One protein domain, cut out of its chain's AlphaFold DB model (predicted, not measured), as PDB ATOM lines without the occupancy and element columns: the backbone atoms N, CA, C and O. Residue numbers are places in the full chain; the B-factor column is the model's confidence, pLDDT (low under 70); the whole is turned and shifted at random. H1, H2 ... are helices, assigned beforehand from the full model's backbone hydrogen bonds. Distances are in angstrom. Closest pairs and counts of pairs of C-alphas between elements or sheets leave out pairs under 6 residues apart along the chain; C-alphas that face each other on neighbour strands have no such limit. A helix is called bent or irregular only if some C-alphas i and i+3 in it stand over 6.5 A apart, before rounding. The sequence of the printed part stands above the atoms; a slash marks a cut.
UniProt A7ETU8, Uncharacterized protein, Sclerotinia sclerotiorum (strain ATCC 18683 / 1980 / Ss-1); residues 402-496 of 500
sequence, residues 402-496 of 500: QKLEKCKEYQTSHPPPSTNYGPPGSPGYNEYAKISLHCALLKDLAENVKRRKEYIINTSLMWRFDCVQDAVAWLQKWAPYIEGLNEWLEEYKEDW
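What this domain is: This is residues 402 to 496 of the 500 residues of an uncharacterized protein of Sclerotinia sclerotiorum (strain ATCC 18683 / 1980 / Ss-1) (UniProt A7ETU8). One long helix, H2, makes the axis of a rod; H1 packs on its middle at a steep slant, and near its last residues H3, H4 and H5 fold back as a small head, H4 packed on H2 and H5 on H4. A long loop, residues 414 to 426, joins H1 to the first end of H2. The printed part has 95 residues with five named helices, H1 to H5 in chain order, and no named strand; the class is all helix. It is only just loose, close to extended, with a radius of gyration of the C-alphas of 18.5 A and spans of 57 by 21 by 20 A.

How they stand to each other: H2, residues 427 to 458, touches H1, residues 402 to 413, with residues 436 to 443 alone; the closest C-alphas, of Cys 407 and Cys 439, are 5.5 A apart. They run opposite ways at a steep tilt of 47 degrees. Residues 449 to 456 of H2 touch residues 471 to 475 of H4, residues 469 to 481, opposite ways at a steep tilt of 47 degrees; the closest C-alphas, of Arg 452 and Ala 471, are 5.6 A apart. H4 touches H5, residues 485 to 491, with residues 475 to 480 alone, opposite ways at a steep tilt of 55 degrees; the closest C-alphas, of Ala 479 and Asn 486, are 5.1 A apart. The helix packing is mostly crossed, with 0 of these 3 pairs at a shallow tilt. H3, residues 464 to 467, is close to H2 but not clearly touching, and meets H4 only through their link. H1 is apart from H3, H4 and H5. Each O i to N i+4 pair is within hydrogen-bond range in H1, H2 and H5, and 7 of 9 are in H4; H3 is too short for such a pair.

Where its parts are: H2 runs 46.7 A from C-alpha 427 at (76.403, 106.224, 97.702) to C-alpha 458 at (70.124, 144.693, 123.362). H1 is 16.3 A long, H3 5.2 A and H5 9.8 A. H4, 19.5 A, is irregular: C-alphas 477 and 480 are 7.5 A apart.

The domain as a whole: The two C-alphas farthest apart, of Gly 422 and Met 462, are 57.5 A apart. The printed part has no cut; the link H1 to H2 is long, the others tight. The mean pLDDT of the printed part is 70.5, with 43 residues under 70, among them 413 to 434 and 459 to 467.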
ATOM      1  N   GLN A 402      78.105 133.559 100.609       62.97
ATOM      2  CA  GLN A 402      78.227 132.707  99.421       62.97
ATOM      3  C   GLN A 402      78.070 131.202  99.727       62.97
ATOM      4  O   GLN A 402      77.594 130.448  98.876       62.97
ATOM      5  N   LYS A 403      78.484 130.729 100.910       67.25
ATOM      6  CA  LYS A 403      78.349 129.316 101.302       67.25
ATOM      7  C   LYS A 403      76.965 129.005 101.860       67.25
ATOM      8  O   LYS A 403      76.431 127.941 101.556       67.25
ATOM      9  N   LEU A 404      76.367 129.939 102.601       68.69
ATOM     10  CA  LEU A 404      74.973 129.817 103.028       68.69
ATOM     11  C   LEU A 404      74.036 129.792 101.809       68.69
ATOM     12  O   LEU A 404      73.138 128.952 101.750       68.69
ATOM     13  N   GLU A 405      74.289 130.629 100.797       71.56
ATOM     14  CA  GLU A 405      73.507 130.641  99.556       71.56
ATOM     15  C   GLU A 405      73.666 129.337  98.765       71.56
ATOM     16  O   GLU A 405      72.661 128.733  98.402       71.56
ATOM     17  N   LYS A 406      74.892 128.810  98.617       72.75
ATOM     18  CA  LYS A 406      75.125 127.476  98.020       72.75
ATOM     19  C   LYS A 406      74.373 126.357  98.747       72.75
ATOM     20  O   LYS A 406      73.905 125.421  98.103       72.75
ATOM     21  N   CYS A 407      74.218 126.444 100.069       73.25
ATOM     22  CA  CYS A 407      73.395 125.500 100.824       73.25
ATOM     23  C   CYS A 407      71.893 125.638 100.517       73.25
ATOM     24  O   CYS A 407      71.220 124.616 100.370       73.25
ATOM     25  N   LYS A 408      71.370 126.862 100.339       74.44
ATOM     26  CA  LYS A 408      69.989 127.086  99.865       74.44
ATOM     27  C   LYS A 408      69.792 126.575  98.434       74.44
ATOM     28  O   LYS A 408      68.817 125.873  98.175       74.44
ATOM     29  N   GLU A 409      70.715 126.882  97.520       76.38
ATOM     30  CA  GLU A 409      70.716 126.386  96.136       76.38
ATOM     31  C   GLU A 409      70.716 124.851  96.098       76.38
ATOM     32  O   GLU A 409      69.922 124.248  95.371       76.38
ATOM     33  N   TYR A 410      71.552 124.206  96.922       70.38
ATOM     34  CA  TYR A 410      71.592 122.749  97.030       70.38
ATOM     35  C   TYR A 410      70.270 122.187  97.564       70.38
ATOM     36  O   TYR A 410      69.673 121.350  96.899       70.38
ATOM     37  N   GLN A 411      69.747 122.683  98.692       68.94
ATOM     38  CA  GLN A 411      68.470 122.210  99.257       68.94
ATOM     39  C   GLN A 411      67.264 122.462  98.330       68.94
ATOM     40  O   GLN A 411      66.321 121.674  98.314       68.94
ATOM     41  N   THR A 412      67.300 123.529  97.524       70.75
ATOM     42  CA  THR A 412      66.239 123.862  96.553       70.75
ATOM     43  C   THR A 412      66.294 122.968  95.310       70.75
ATOM     44  O   THR A 412      65.255 122.613  94.757       70.75
ATOM     45  N   SER A 413      67.494 122.583  94.867       67.56
ATOM     46  CA  SER A 413      67.694 121.694  93.709       67.56
ATOM     47  C   SER A 413      67.659 120.201  94.065       67.56
ATOM     48  O   SER A 413      67.325 119.375  93.217       67.56
ATOM     49  N   HIS A 414      67.967 119.857  95.316       65.12
ATOM     50  CA  HIS A 414      68.008 118.505  95.865       65.12
ATOM     51  C   HIS A 414      67.056 118.436  97.077       65.12
ATOM     52  O   HIS A 414      67.514 118.474  98.219       65.12
ATOM     53  N   PRO A 415      65.727 118.360  96.863       62.94
ATOM     54  CA  PRO A 415      64.772 118.164  97.954       62.94
ATOM     55  C   PRO A 415      65.000 116.815  98.667       62.94
ATOM     56  O   PRO A 415      65.573 115.895  98.069       62.94
ATOM     57  N   PRO A 416      64.522 116.655  99.922       59.94
ATOM     58  CA  PRO A 416      64.695 115.424 100.693       59.94
ATOM     59  C   PRO A 416      64.200 114.189  99.920       59.94
ATOM     60  O   PRO A 416      63.215 114.289  99.184       59.94
ATOM     61  N   PRO A 417      64.870 113.027 100.061       58.06
ATOM     62  CA  PRO A 417      64.887 111.969  99.050       58.06
ATOM     63  C   PRO A 417      63.545 111.240  98.858       58.06
ATOM     64  O   PRO A 417      63.343 110.110  99.307       58.06
ATOM     65  N   SER A 418      62.653 111.842  98.072       54.91
ATOM     66  CA  SER A 418      61.493 111.192  97.463       54.91
ATOM     67  C   SER A 418      61.953 110.219  96.369       54.91
ATOM     68  O   SER A 418      61.964 110.513  95.176       54.91
ATOM     69  N   THR A 419      62.363 109.020  96.788       52.28
ATOM     70  CA  THR A 419      62.751 107.852  95.961       52.28
ATOM     71  C   THR A 419      63.999 107.971  95.065       52.28
ATOM     72  O   THR A 419      64.635 106.952  94.810       52.28
ATOM     73  N   ASN A 420      64.425 109.168  94.645       54.84
ATOM     74  CA  ASN A 420      65.470 109.335  93.617       54.84
ATOM     75  C   ASN A 420      66.905 108.927  94.021       54.84
ATOM     76  O   ASN A 420      67.711 108.635  93.144       54.84
ATOM     77  N   TYR A 421      67.239 108.875  95.315       55.72
ATOM     78  CA  TYR A 421      68.607 108.585  95.792       55.72
ATOM     79  C   TYR A 421      68.835 107.110  96.173       55.72
ATOM     80  O   TYR A 421      69.905 106.742  96.661       55.72
ATOM     81  N   GLY A 422      67.848 106.241  95.930       56.31
ATOM     82  CA  GLY A 422      67.882 104.842  96.357       56.31
ATOM     83  C   GLY A 422      67.678 104.660  97.872       56.31
ATOM     84  O   GLY A 422      67.356 105.619  98.576       56.31
ATOM     85  N   PRO A 423      67.815 103.423  98.385       58.75
ATOM     86  CA  PRO A 423      67.627 103.128  99.804       58.75
ATOM     87  C   PRO A 423      68.759 103.707 100.678       58.75
ATOM     88  O   PRO A 423      69.864 103.940 100.175       58.75
ATOM     89  N   PRO A 424      68.525 103.886 101.995       59.66
ATOM     90  CA  PRO A 424      69.558 104.312 102.938       59.66
ATOM     91  C   PRO A 424      70.822 103.450 102.847       59.66
ATOM     92  O   PRO A 424      70.748 102.227 102.740       59.66
ATOM     93  N   GLY A 425      71.989 104.097 102.886       60.09
ATOM     94  CA  GLY A 425      73.288 103.445 102.703       60.09
ATOM     95  C   GLY A 425      73.793 103.408 101.256       60.09
ATOM     96  O   GLY A 425      74.968 103.096 101.052       60.09
ATOM     97  N   SER A 426      72.978 103.773 100.255       67.12
ATOM     98  CA  SER A 426      73.461 103.978  98.879       67.12
ATOM     99  C   SER A 426      74.496 105.124  98.810       67.12
ATOM    100  O   SER A 426      74.433 106.050  99.623       67.12
ATOM    101  N   PRO A 427      75.426 105.139  97.831       65.56
ATOM    102  CA  PRO A 427      76.403 106.224  97.702       65.56
ATOM    103  C   PRO A 427      75.755 107.615  97.602       65.56
ATOM    104  O   PRO A 427      76.121 108.508  98.360       65.56
ATOM    105  N   GLY A 428      74.732 107.768  96.752       62.62
ATOM    106  CA  GLY A 428      74.021 109.039  96.575       62.62
ATOM    107  C   GLY A 428      73.230 109.478  97.812       62.62
ATOM    108  O   GLY A 428      73.208 110.665  98.128       62.62
ATOM    109  N   TYR A 429      72.641 108.538  98.561       66.00
ATOM    110  CA  TYR A 429      72.005 108.843  99.847       66.00
ATOM    111  C   TYR A 429      73.040 109.320 100.877       66.00
ATOM    112  O   TYR A 429      72.795 110.279 101.606       66.00
ATOM    113  N   ASN A 430      74.216 108.686 100.920       68.06
ATOM    114  CA  ASN A 430      75.283 109.028 101.861       68.06
ATOM    115  C   ASN A 430      75.928 110.391 101.552       68.06
ATOM    116  O   ASN A 430      76.318 111.101 102.478       68.06
ATOM    117  N   GLU A 431      76.041 110.773 100.277       67.38
ATOM    118  CA  GLU A 431      76.503 112.108  99.870       67.38
ATOM    119  C   GLU A 431      75.454 113.185 100.173       67.38
ATOM    120  O   GLU A 431      75.785 114.179 100.824       67.38
ATOM    121  N   TYR A 432      74.184 112.947  99.818       69.25
ATOM    122  CA  TYR A 432      73.077 113.835 100.185       69.25
ATOM    123  C   TYR A 432      73.010 114.061 101.704       69.25
ATOM    124  O   TYR A 432      72.945 115.202 102.159       69.25
ATOM    125  N   ALA A 433      73.084 112.992 102.506       66.94
ATOM    126  CA  ALA A 433      73.015 113.079 103.964       66.94
ATOM    127  C   ALA A 433      74.161 113.915 104.563       66.94
ATOM    128  O   ALA A 433      73.921 114.716 105.465       66.94
ATOM    129  N   LYS A 434      75.389 113.786 104.035       68.19
ATOM    130  CA  LYS A 434      76.541 114.599 104.461       68.19
ATOM    131  C   LYS A 434      76.350 116.081 104.143       68.19
ATOM    132  O   LYS A 434      76.563 116.916 105.017       68.19
ATOM    133  N   ILE A 435      75.934 116.410 102.917       71.00
ATOM    134  CA  ILE A 435      75.739 117.808 102.500       71.00
ATOM    135  C   ILE A 435      74.555 118.426 103.259       71.00
ATOM    136  O   ILE A 435      74.660 119.546 103.756       71.00
ATOM    137  N   SER A 436      73.463 117.677 103.440       68.56
ATOM    138  CA  SER A 436      72.301 118.110 104.225       68.56
ATOM    139  C   SER A 436      72.649 118.374 105.695       68.56
ATOM    140  O   SER A 436      72.167 119.360 106.249       68.56
ATOM    141  N   LEU A 437      73.482 117.531 106.321       69.44
ATOM    142  CA  LEU A 437      73.958 117.731 107.695       69.44
ATOM    143  C   LEU A 437      74.847 118.978 107.797       69.44
ATOM    144  O   LEU A 437      74.608 119.840 108.636       69.44
ATOM    145  N   HIS A 438      75.822 119.112 106.897       70.62
ATOM    146  CA  HIS A 438      76.730 120.258 106.865       70.62
ATOM    147  C   HIS A 438      75.990 121.594 106.664       70.62
ATOM    148  O   HIS A 438      76.273 122.581 107.343       70.62
ATOM    149  N   CYS A 439      74.981 121.621 105.788       69.69
ATOM    150  CA  CYS A 439      74.145 122.803 105.581       69.69
ATOM    151  C   CYS A 439      73.227 123.133 106.771       69.69
ATOM    152  O   CYS A 439      72.889 124.303 106.949       69.69
ATOM    153  N   ALA A 440      72.844 122.151 107.596       68.38
ATOM    154  CA  ALA A 440      72.158 122.419 108.862       68.38
ATOM    155  C   ALA A 440      73.117 123.065 109.877       68.38
ATOM    156  O   ALA A 440      72.826 124.137 110.395       68.38
ATOM    157  N   LEU A 441      74.312 122.495 110.063       70.44
ATOM    158  CA  LEU A 441      75.319 123.001 111.005       70.44
ATOM    159  C   LEU A 441      75.782 124.433 110.668       70.44
ATOM    160  O   LEU A 441      75.926 125.263 111.566       70.44
ATOM    161  N   LEU A 442      75.930 124.768 109.379       69.12
ATOM    162  CA  LEU A 442      76.199 126.145 108.933       69.12
ATOM    163  C   LEU A 442      75.050 127.119 109.236       69.12
ATOM    164  O   LEU A 442      75.303 128.285 109.550       69.12
ATOM    165  N   LYS A 443      73.798 126.660 109.140       70.62
ATOM    166  CA  LYS A 443      72.619 127.468 109.466       70.62
ATOM    167  C   LYS A 443      72.544 127.726 110.975       70.62
ATOM    168  O   LYS A 443      72.409 128.880 111.386       70.62
ATOM    169  N   ASP A 444      72.708 126.682 111.782       72.81
ATOM    170  CA  ASP A 444      72.708 126.761 113.245       72.81
ATOM    171  C   ASP A 444      73.825 127.696 113.741       72.81
ATOM    172  O   ASP A 444      73.593 128.552 114.599       72.81
ATOM    173  N   LEU A 445      75.022 127.614 113.141       74.69
ATOM    174  CA  LEU A 445      76.133 128.535 113.403       74.69
ATOM    175  C   LEU A 445      75.749 129.994 113.100       74.69
ATOM    176  O   LEU A 445      75.975 130.866 113.941       74.69
ATOM    177  N   ALA A 446      75.131 130.272 111.948       73.62
ATOM    178  CA  ALA A 446      74.695 131.622 111.585       73.62
ATOM    179  C   ALA A 446      73.635 132.183 112.555       73.62
ATOM    180  O   ALA A 446      73.747 133.328 113.005       73.62
ATOM    181  N   GLU A 447      72.644 131.378 112.947       77.62
ATOM    182  CA  GLU A 447      71.603 131.773 113.910       77.62
ATOM    183  C   GLU A 447      72.152 131.927 115.346       77.62
ATOM    184  O   GLU A 447      71.642 132.738 116.126       77.62
ATOM    185  N   ASN A 448      73.214 131.197 115.703       74.31
ATOM    186  CA  ASN A 448      73.950 131.330 116.968       74.31
ATOM    187  C   ASN A 448      74.865 132.565 117.022       74.31
ATOM    188  O   ASN A 448      75.056 133.139 118.099       74.31
ATOM    189  N   VAL A 449      75.432 132.976 115.884       80.00
ATOM    190  CA  VAL A 449      76.203 134.224 115.744       80.00
ATOM    191  C   VAL A 449      75.259 135.419 115.809       80.00
ATOM    192  O   VAL A 449      75.502 136.341 116.589       80.00
ATOM    193  N   LYS A 450      74.154 135.377 115.050       82.31
ATOM    194  CA  LYS A 450      73.134 136.433 115.026       82.31
ATOM    195  C   LYS A 450      72.604 136.733 116.434       82.31
ATOM    196  O   LYS A 450      72.744 137.865 116.892       82.31
ATOM    197  N   ARG A 451      72.100 135.718 117.151       77.69
ATOM    198  CA  ARG A 451      71.557 135.902 118.511       77.69
ATOM    199  C   ARG A 451      72.572 136.461 119.500       77.69
ATOM    200  O   ARG A 451      72.195 137.281 120.323       77.69
ATOM    201  N   ARG A 452      73.854 136.079 119.421       80.19
ATOM    202  CA  ARG A 452      74.886 136.664 120.297       80.19
ATOM    203  C   ARG A 452      75.149 138.135 119.987       80.19
ATOM    204  O   ARG A 452      75.283 138.910 120.927       80.19
ATOM    205  N   LYS A 453      75.167 138.539 118.709       82.88
ATOM    206  CA  LYS A 453      75.257 139.964 118.338       82.88
ATOM    207  C   LYS A 453      74.051 140.757 118.851       82.88
ATOM    208  O   LYS A 453      74.231 141.803 119.467       82.88
ATOM    209  N   GLU A 454      72.840 140.241 118.649       82.44
ATOM    210  CA  GLU A 454      71.600 140.872 119.128       82.44
ATOM    211  C   GLU A 454      71.560 140.952 120.662       82.44
ATOM    212  O   GLU A 454      71.227 141.999 121.208       82.44
ATOM    213  N   TYR A 455      71.980 139.897 121.365       78.75
ATOM    214  CA  TYR A 455      72.097 139.872 122.824       78.75
ATOM    215  C   TYR A 455      73.085 140.919 123.352       78.75
ATOM    216  O   TYR A 455      72.763 141.638 124.296       78.75
ATOM    217  N   ILE A 456      74.263 141.047 122.733       76.00
ATOM    218  CA  ILE A 456      75.267 142.062 123.087       76.00
ATOM    219  C   ILE A 456      74.689 143.478 122.961       76.00
ATOM    220  O   ILE A 456      74.802 144.271 123.895       76.00
ATOM    221  N   ILE A 457      74.047 143.781 121.827       77.44
ATOM    222  CA  ILE A 457      73.488 145.109 121.541       77.44
ATOM    223  C   ILE A 457      72.324 145.424 122.495       77.44
ATOM    224  O   ILE A 457      72.299 146.491 123.111       77.44
ATOM    225  N   ASN A 458      71.387 144.483 122.649       72.69
ATOM    226  CA  ASN A 458      70.124 144.693 123.362       72.69
ATOM    227  C   ASN A 458      70.239 144.544 124.890       72.69
ATOM    228  O   ASN A 458      69.339 144.978 125.610       72.69
ATOM    229  N   THR A 459      71.317 143.948 125.420       67.38
ATOM    230  CA  THR A 459      71.528 143.876 126.875       67.38
ATOM    231  C   THR A 459      71.748 145.280 127.435       67.38
ATOM    232  O   THR A 459      72.651 146.000 127.010       67.38
ATOM    233  N   SER A 460      70.940 145.664 128.425       59.69
ATOM    234  CA  SER A 460      71.048 146.953 129.118       59.69
ATOM    235  C   SER A 460      72.438 147.152 129.737       59.69
ATOM    236  O   SER A 460      72.957 146.254 130.401       59.69
ATOM    237  N   LEU A 461      73.003 148.357 129.570       56.78
ATOM    238  CA  LEU A 461      74.326 148.779 130.065       56.78
ATOM    239  C   LEU A 461      74.599 148.395 131.531       56.78
ATOM    240  O   LEU A 461      75.732 148.077 131.878       56.78
ATOM    241  N   MET A 462      73.565 148.374 132.375       46.78
ATOM    242  CA  MET A 462      73.665 148.043 133.803       46.78
ATOM    243  C   MET A 462      74.027 146.570 134.088       46.78
ATOM    244  O   MET A 462      74.455 146.255 135.194       46.78
ATOM    245  N   TRP A 463      73.885 145.680 133.100       48.50
ATOM    246  CA  TRP A 463      74.043 144.223 133.244       48.50
ATOM    247  C   TRP A 463      75.196 143.627 132.433       48.50
ATOM    248  O   TRP A 463      75.520 142.448 132.587       48.50
ATOM    249  N   ARG A 464      75.823 144.413 131.550       55.00
ATOM    250  CA  ARG A 464      76.698 143.864 130.504       55.00
ATOM    251  C   ARG A 464      77.927 143.133 131.046       55.00
ATOM    252  O   ARG A 464      78.283 142.096 130.500       55.00
ATOM    253  N   PHE A 465      78.548 143.621 132.120       57.22
ATOM    254  CA  PHE A 465      79.856 143.115 132.553       57.22
ATOM    255  C   PHE A 465      79.861 141.639 132.961       57.22
ATOM    256  O   PHE A 465      80.781 140.939 132.562       57.22
ATOM    257  N   ASP A 466      78.848 141.146 133.680       57.00
ATOM    258  CA  ASP A 466      78.739 139.714 134.007       57.00
ATOM    259  C   ASP A 466      78.011 138.942 132.889       57.00
ATOM    260  O   ASP A 466      78.436 137.853 132.513       57.00
ATOM    261  N   CYS A 467      76.940 139.505 132.315       67.06
ATOM    262  CA  CYS A 467      76.051 138.757 131.419       67.06
ATOM    263  C   CYS A 467      76.559 138.599 129.978       67.06
ATOM    264  O   CYS A 467      76.140 137.679 129.281       67.06
ATOM    265  N   VAL A 468      77.452 139.474 129.503       74.00
ATOM    266  CA  VAL A 468      77.884 139.499 128.091       74.00
ATOM    267  C   VAL A 468      79.215 138.764 127.855       74.00
ATOM    268  O   VAL A 468      79.527 138.425 126.710       74.00
ATOM    269  N   GLN A 469      79.968 138.426 128.911       73.31
ATOM    270  CA  GLN A 469      81.264 137.733 128.795       73.31
ATOM    271  C   GLN A 469      81.172 136.419 128.005       73.31
ATOM    272  O   GLN A 469      81.946 136.234 127.069       73.31
ATOM    273  N   ASP A 470      80.204 135.548 128.300       73.88
ATOM    274  CA  ASP A 470      80.058 134.255 127.608       73.88
ATOM    275  C   ASP A 470      79.691 134.416 126.120       73.88
ATOM    276  O   ASP A 470      80.152 133.654 125.263       73.88
ATOM    277  N   ALA A 471      78.897 135.438 125.778       77.56
ATOM    278  CA  ALA A 471      78.559 135.755 124.392       77.56
ATOM    279  C   ALA A 471      79.790 136.245 123.614       77.56
ATOM    280  O   ALA A 471      80.052 135.766 122.508       77.56
ATOM    281  N   VAL A 472      80.566 137.159 124.204       81.19
ATOM    282  CA  VAL A 472      81.779 137.728 123.598       81.19
ATOM    283  C   VAL A 472      82.893 136.691 123.500       81.19
ATOM    284  O   VAL A 472      83.478 136.553 122.429       81.19
ATOM    285  N   ALA A 473      83.147 135.904 124.547       79.38
ATOM    286  CA  ALA A 473      84.156 134.843 124.539       79.38
ATOM    287  C   ALA A 473      83.854 133.777 123.470       79.38
ATOM    288  O   ALA A 473      84.756 133.322 122.760       79.38
ATOM    289  N   TRP A 474      82.576 133.424 123.282       82.12
ATOM    290  CA  TRP A 474      82.171 132.534 122.196       82.12
ATOM    291  C   TRP A 474      82.346 133.187 120.817       82.12
ATOM    292  O   TRP A 474      82.883 132.551 119.913       82.12
ATOM    293  N   LEU A 475      81.962 134.454 120.627       82.69
ATOM    294  CA  LEU A 475      82.200 135.135 119.346       82.69
ATOM    295  C   LEU A 475      83.705 135.275 119.046       82.69
ATOM    296  O   LEU A 475      84.101 135.079 117.902       82.69
ATOM    297  N   GLN A 476      84.553 135.522 120.047       82.19
ATOM    298  CA  GLN A 476      86.017 135.559 119.910       82.19
ATOM    299  C   GLN A 476      86.604 134.190 119.522       82.19
ATOM    300  O   GLN A 476      87.455 134.129 118.636       82.19
ATOM    301  N   LYS A 477      86.106 133.084 120.106       80.31
ATOM    302  CA  LYS A 477      86.444 131.697 119.710       80.31
ATOM    303  C   LYS A 477      86.185 131.444 118.214       80.31
ATOM    304  O   LYS A 477      86.943 130.704 117.586       80.31
ATOM    305  N   TRP A 478      85.147 132.062 117.642       73.94
ATOM    306  CA  TRP A 478      84.750 131.885 116.237       73.94
ATOM    307  C   TRP A 478      85.205 132.998 115.277       73.94
ATOM    308  O   TRP A 478      85.184 132.784 114.066       73.94
ATOM    309  N   ALA A 479      85.667 134.151 115.770       79.12
ATOM    310  CA  ALA A 479      86.074 135.302 114.956       79.12
ATOM    311  C   ALA A 479      87.101 135.005 113.840       79.12
ATOM    312  O   ALA A 479      86.938 135.563 112.755       79.12
ATOM    313  N   PRO A 480      88.094 134.101 114.008       75.94
ATOM    314  CA  PRO A 480      89.006 133.720 112.921       75.94
ATOM    315  C   PRO A 480      88.342 132.974 111.749       75.94
ATOM    316  O   PRO A 480      88.960 132.815 110.699       75.94
ATOM    317  N   TYR A 481      87.108 132.495 111.926       69.19
ATOM    318  CA  TYR A 481      86.374 131.654 110.976       69.19
ATOM    319  C   TYR A 481      85.115 132.337 110.415       69.19
ATOM    320  O   TYR A 481      84.324 131.689 109.731       69.19
ATOM    321  N   ILE A 482      84.883 133.619 110.710       73.88
ATOM    322  CA  ILE A 482      83.671 134.337 110.292       73.88
ATOM    323  C   ILE A 482      84.065 135.711 109.747       73.88
ATOM    324  O   ILE A 482      84.626 136.542 110.464       73.88
ATOM    325  N   GLU A 483      83.764 135.945 108.471       73.62
ATOM    326  CA  GLU A 483      84.106 137.191 107.778       73.62
ATOM    327  C   GLU A 483      83.434 138.400 108.459       73.62
ATOM    328  O   GLU A 483      82.285 138.330 108.899       73.62
ATOM    329  N   GLY A 484      84.187 139.489 108.645       76.44
ATOM    330  CA  GLY A 484      83.735 140.693 109.354       76.44
ATOM    331  C   GLY A 484      83.448 140.538 110.861       76.44
ATOM    332  O   GLY A 484      83.185 141.538 111.526       76.44
ATOM    333  N   LEU A 485      83.503 139.336 111.461       78.50
ATOM    334  CA  LEU A 485      83.191 139.181 112.892       78.50
ATOM    335  C   LEU A 485      84.260 139.811 113.792       78.50
ATOM    336  O   LEU A 485      83.908 140.434 114.789       78.50
ATOM    337  N   ASN A 486      85.542 139.702 113.437       81.44
ATOM    338  CA  ASN A 486      86.615 140.353 114.193       81.44
ATOM    339  C   ASN A 486      86.542 141.891 114.107       81.44
ATOM    340  O   ASN A 486      86.856 142.580 115.069       81.44
ATOM    341  N   GLU A 487      86.103 142.428 112.968       85.69
ATOM    342  CA  GLU A 487      85.926 143.872 112.758       85.69
ATOM    343  C   GLU A 487      84.732 144.392 113.566       85.69
ATOM    344  O   GLU A 487      84.858 145.380 114.283       85.69
ATOM    345  N   TRP A 488      83.614 143.658 113.551       86.44
ATOM    346  CA  TRP A 488      82.450 143.927 114.398       86.44
ATOM    347  C   TRP A 488      82.784 143.844 115.900       86.44
ATOM    348  O   TRP A 488      82.293 144.646 116.690       86.44
ATOM    349  N   LEU A 489      83.649 142.904 116.305       83.00
ATOM    350  CA  LEU A 489      84.125 142.815 117.689       83.00
ATOM    351  C   LEU A 489      84.997 144.017 118.093       83.00
ATOM    352  O   LEU A 489      84.915 144.452 119.236       83.00
ATOM    353  N   GLU A 490      85.798 144.574 117.185       81.88
ATOM    354  CA  GLU A 490      86.599 145.781 117.449       81.88
ATOM    355  C   GLU A 490      85.785 147.087 117.387       81.88
ATOM    356  O   GLU A 490      86.132 148.044 118.080       81.88
ATOM    357  N   GLU A 491      84.712 147.133 116.591       82.94
ATOM    358  CA  GLU A 491      83.789 148.274 116.498       82.94
ATOM    359  C   GLU A 491      82.966 148.448 117.782       82.94
ATOM    360  O   GLU A 491      82.919 149.545 118.339       82.94
ATOM    361  N   TYR A 492      82.371 147.361 118.282       76.81
ATOM    362  CA  TYR A 492      81.461 147.386 119.433       76.81
ATOM    363  C   TYR A 492      82.148 147.104 120.783       76.81
ATOM    364  O   TYR A 492      81.477 147.019 121.805       76.81
ATOM    365  N   LYS A 493      83.481 146.976 120.854       77.50
ATOM    366  CA  LYS A 493      84.179 146.607 122.109       77.50
ATOM    367  C   LYS A 493      83.875 147.511 123.306       77.50
ATOM    368  O   LYS A 493      83.806 147.025 124.431       77.50
ATOM    369  N   GLU A 494      83.656 148.802 123.071       71.81
ATOM    370  CA  GLU A 494      83.339 149.779 124.119       71.81
ATOM    371  C   GLU A 494      81.940 149.545 124.737       71.81
ATOM    372  O   GLU A 494      81.647 150.078 125.805       71.81
ATOM    373  N   ASP A 495      81.082 148.724 124.111       66.81
ATOM    374  CA  ASP A 495      79.786 148.319 124.665       66.81
ATOM    375  C   ASP A 495      79.904 147.261 125.777       66.81
ATOM    376  O   ASP A 495      78.990 147.176 126.599       66.81
ATOM    377  N   TRP A 496      80.983 146.463 125.830       69.12
ATOM    378  CA  TRP A 496      81.171 145.389 126.828       69.12
ATOM    379  C   TRP A 496      82.495 145.434 127.603       69.12
ATOM    380  O   TRP A 496      82.636 144.721 128.599       69.12
TER     381      TRP A 496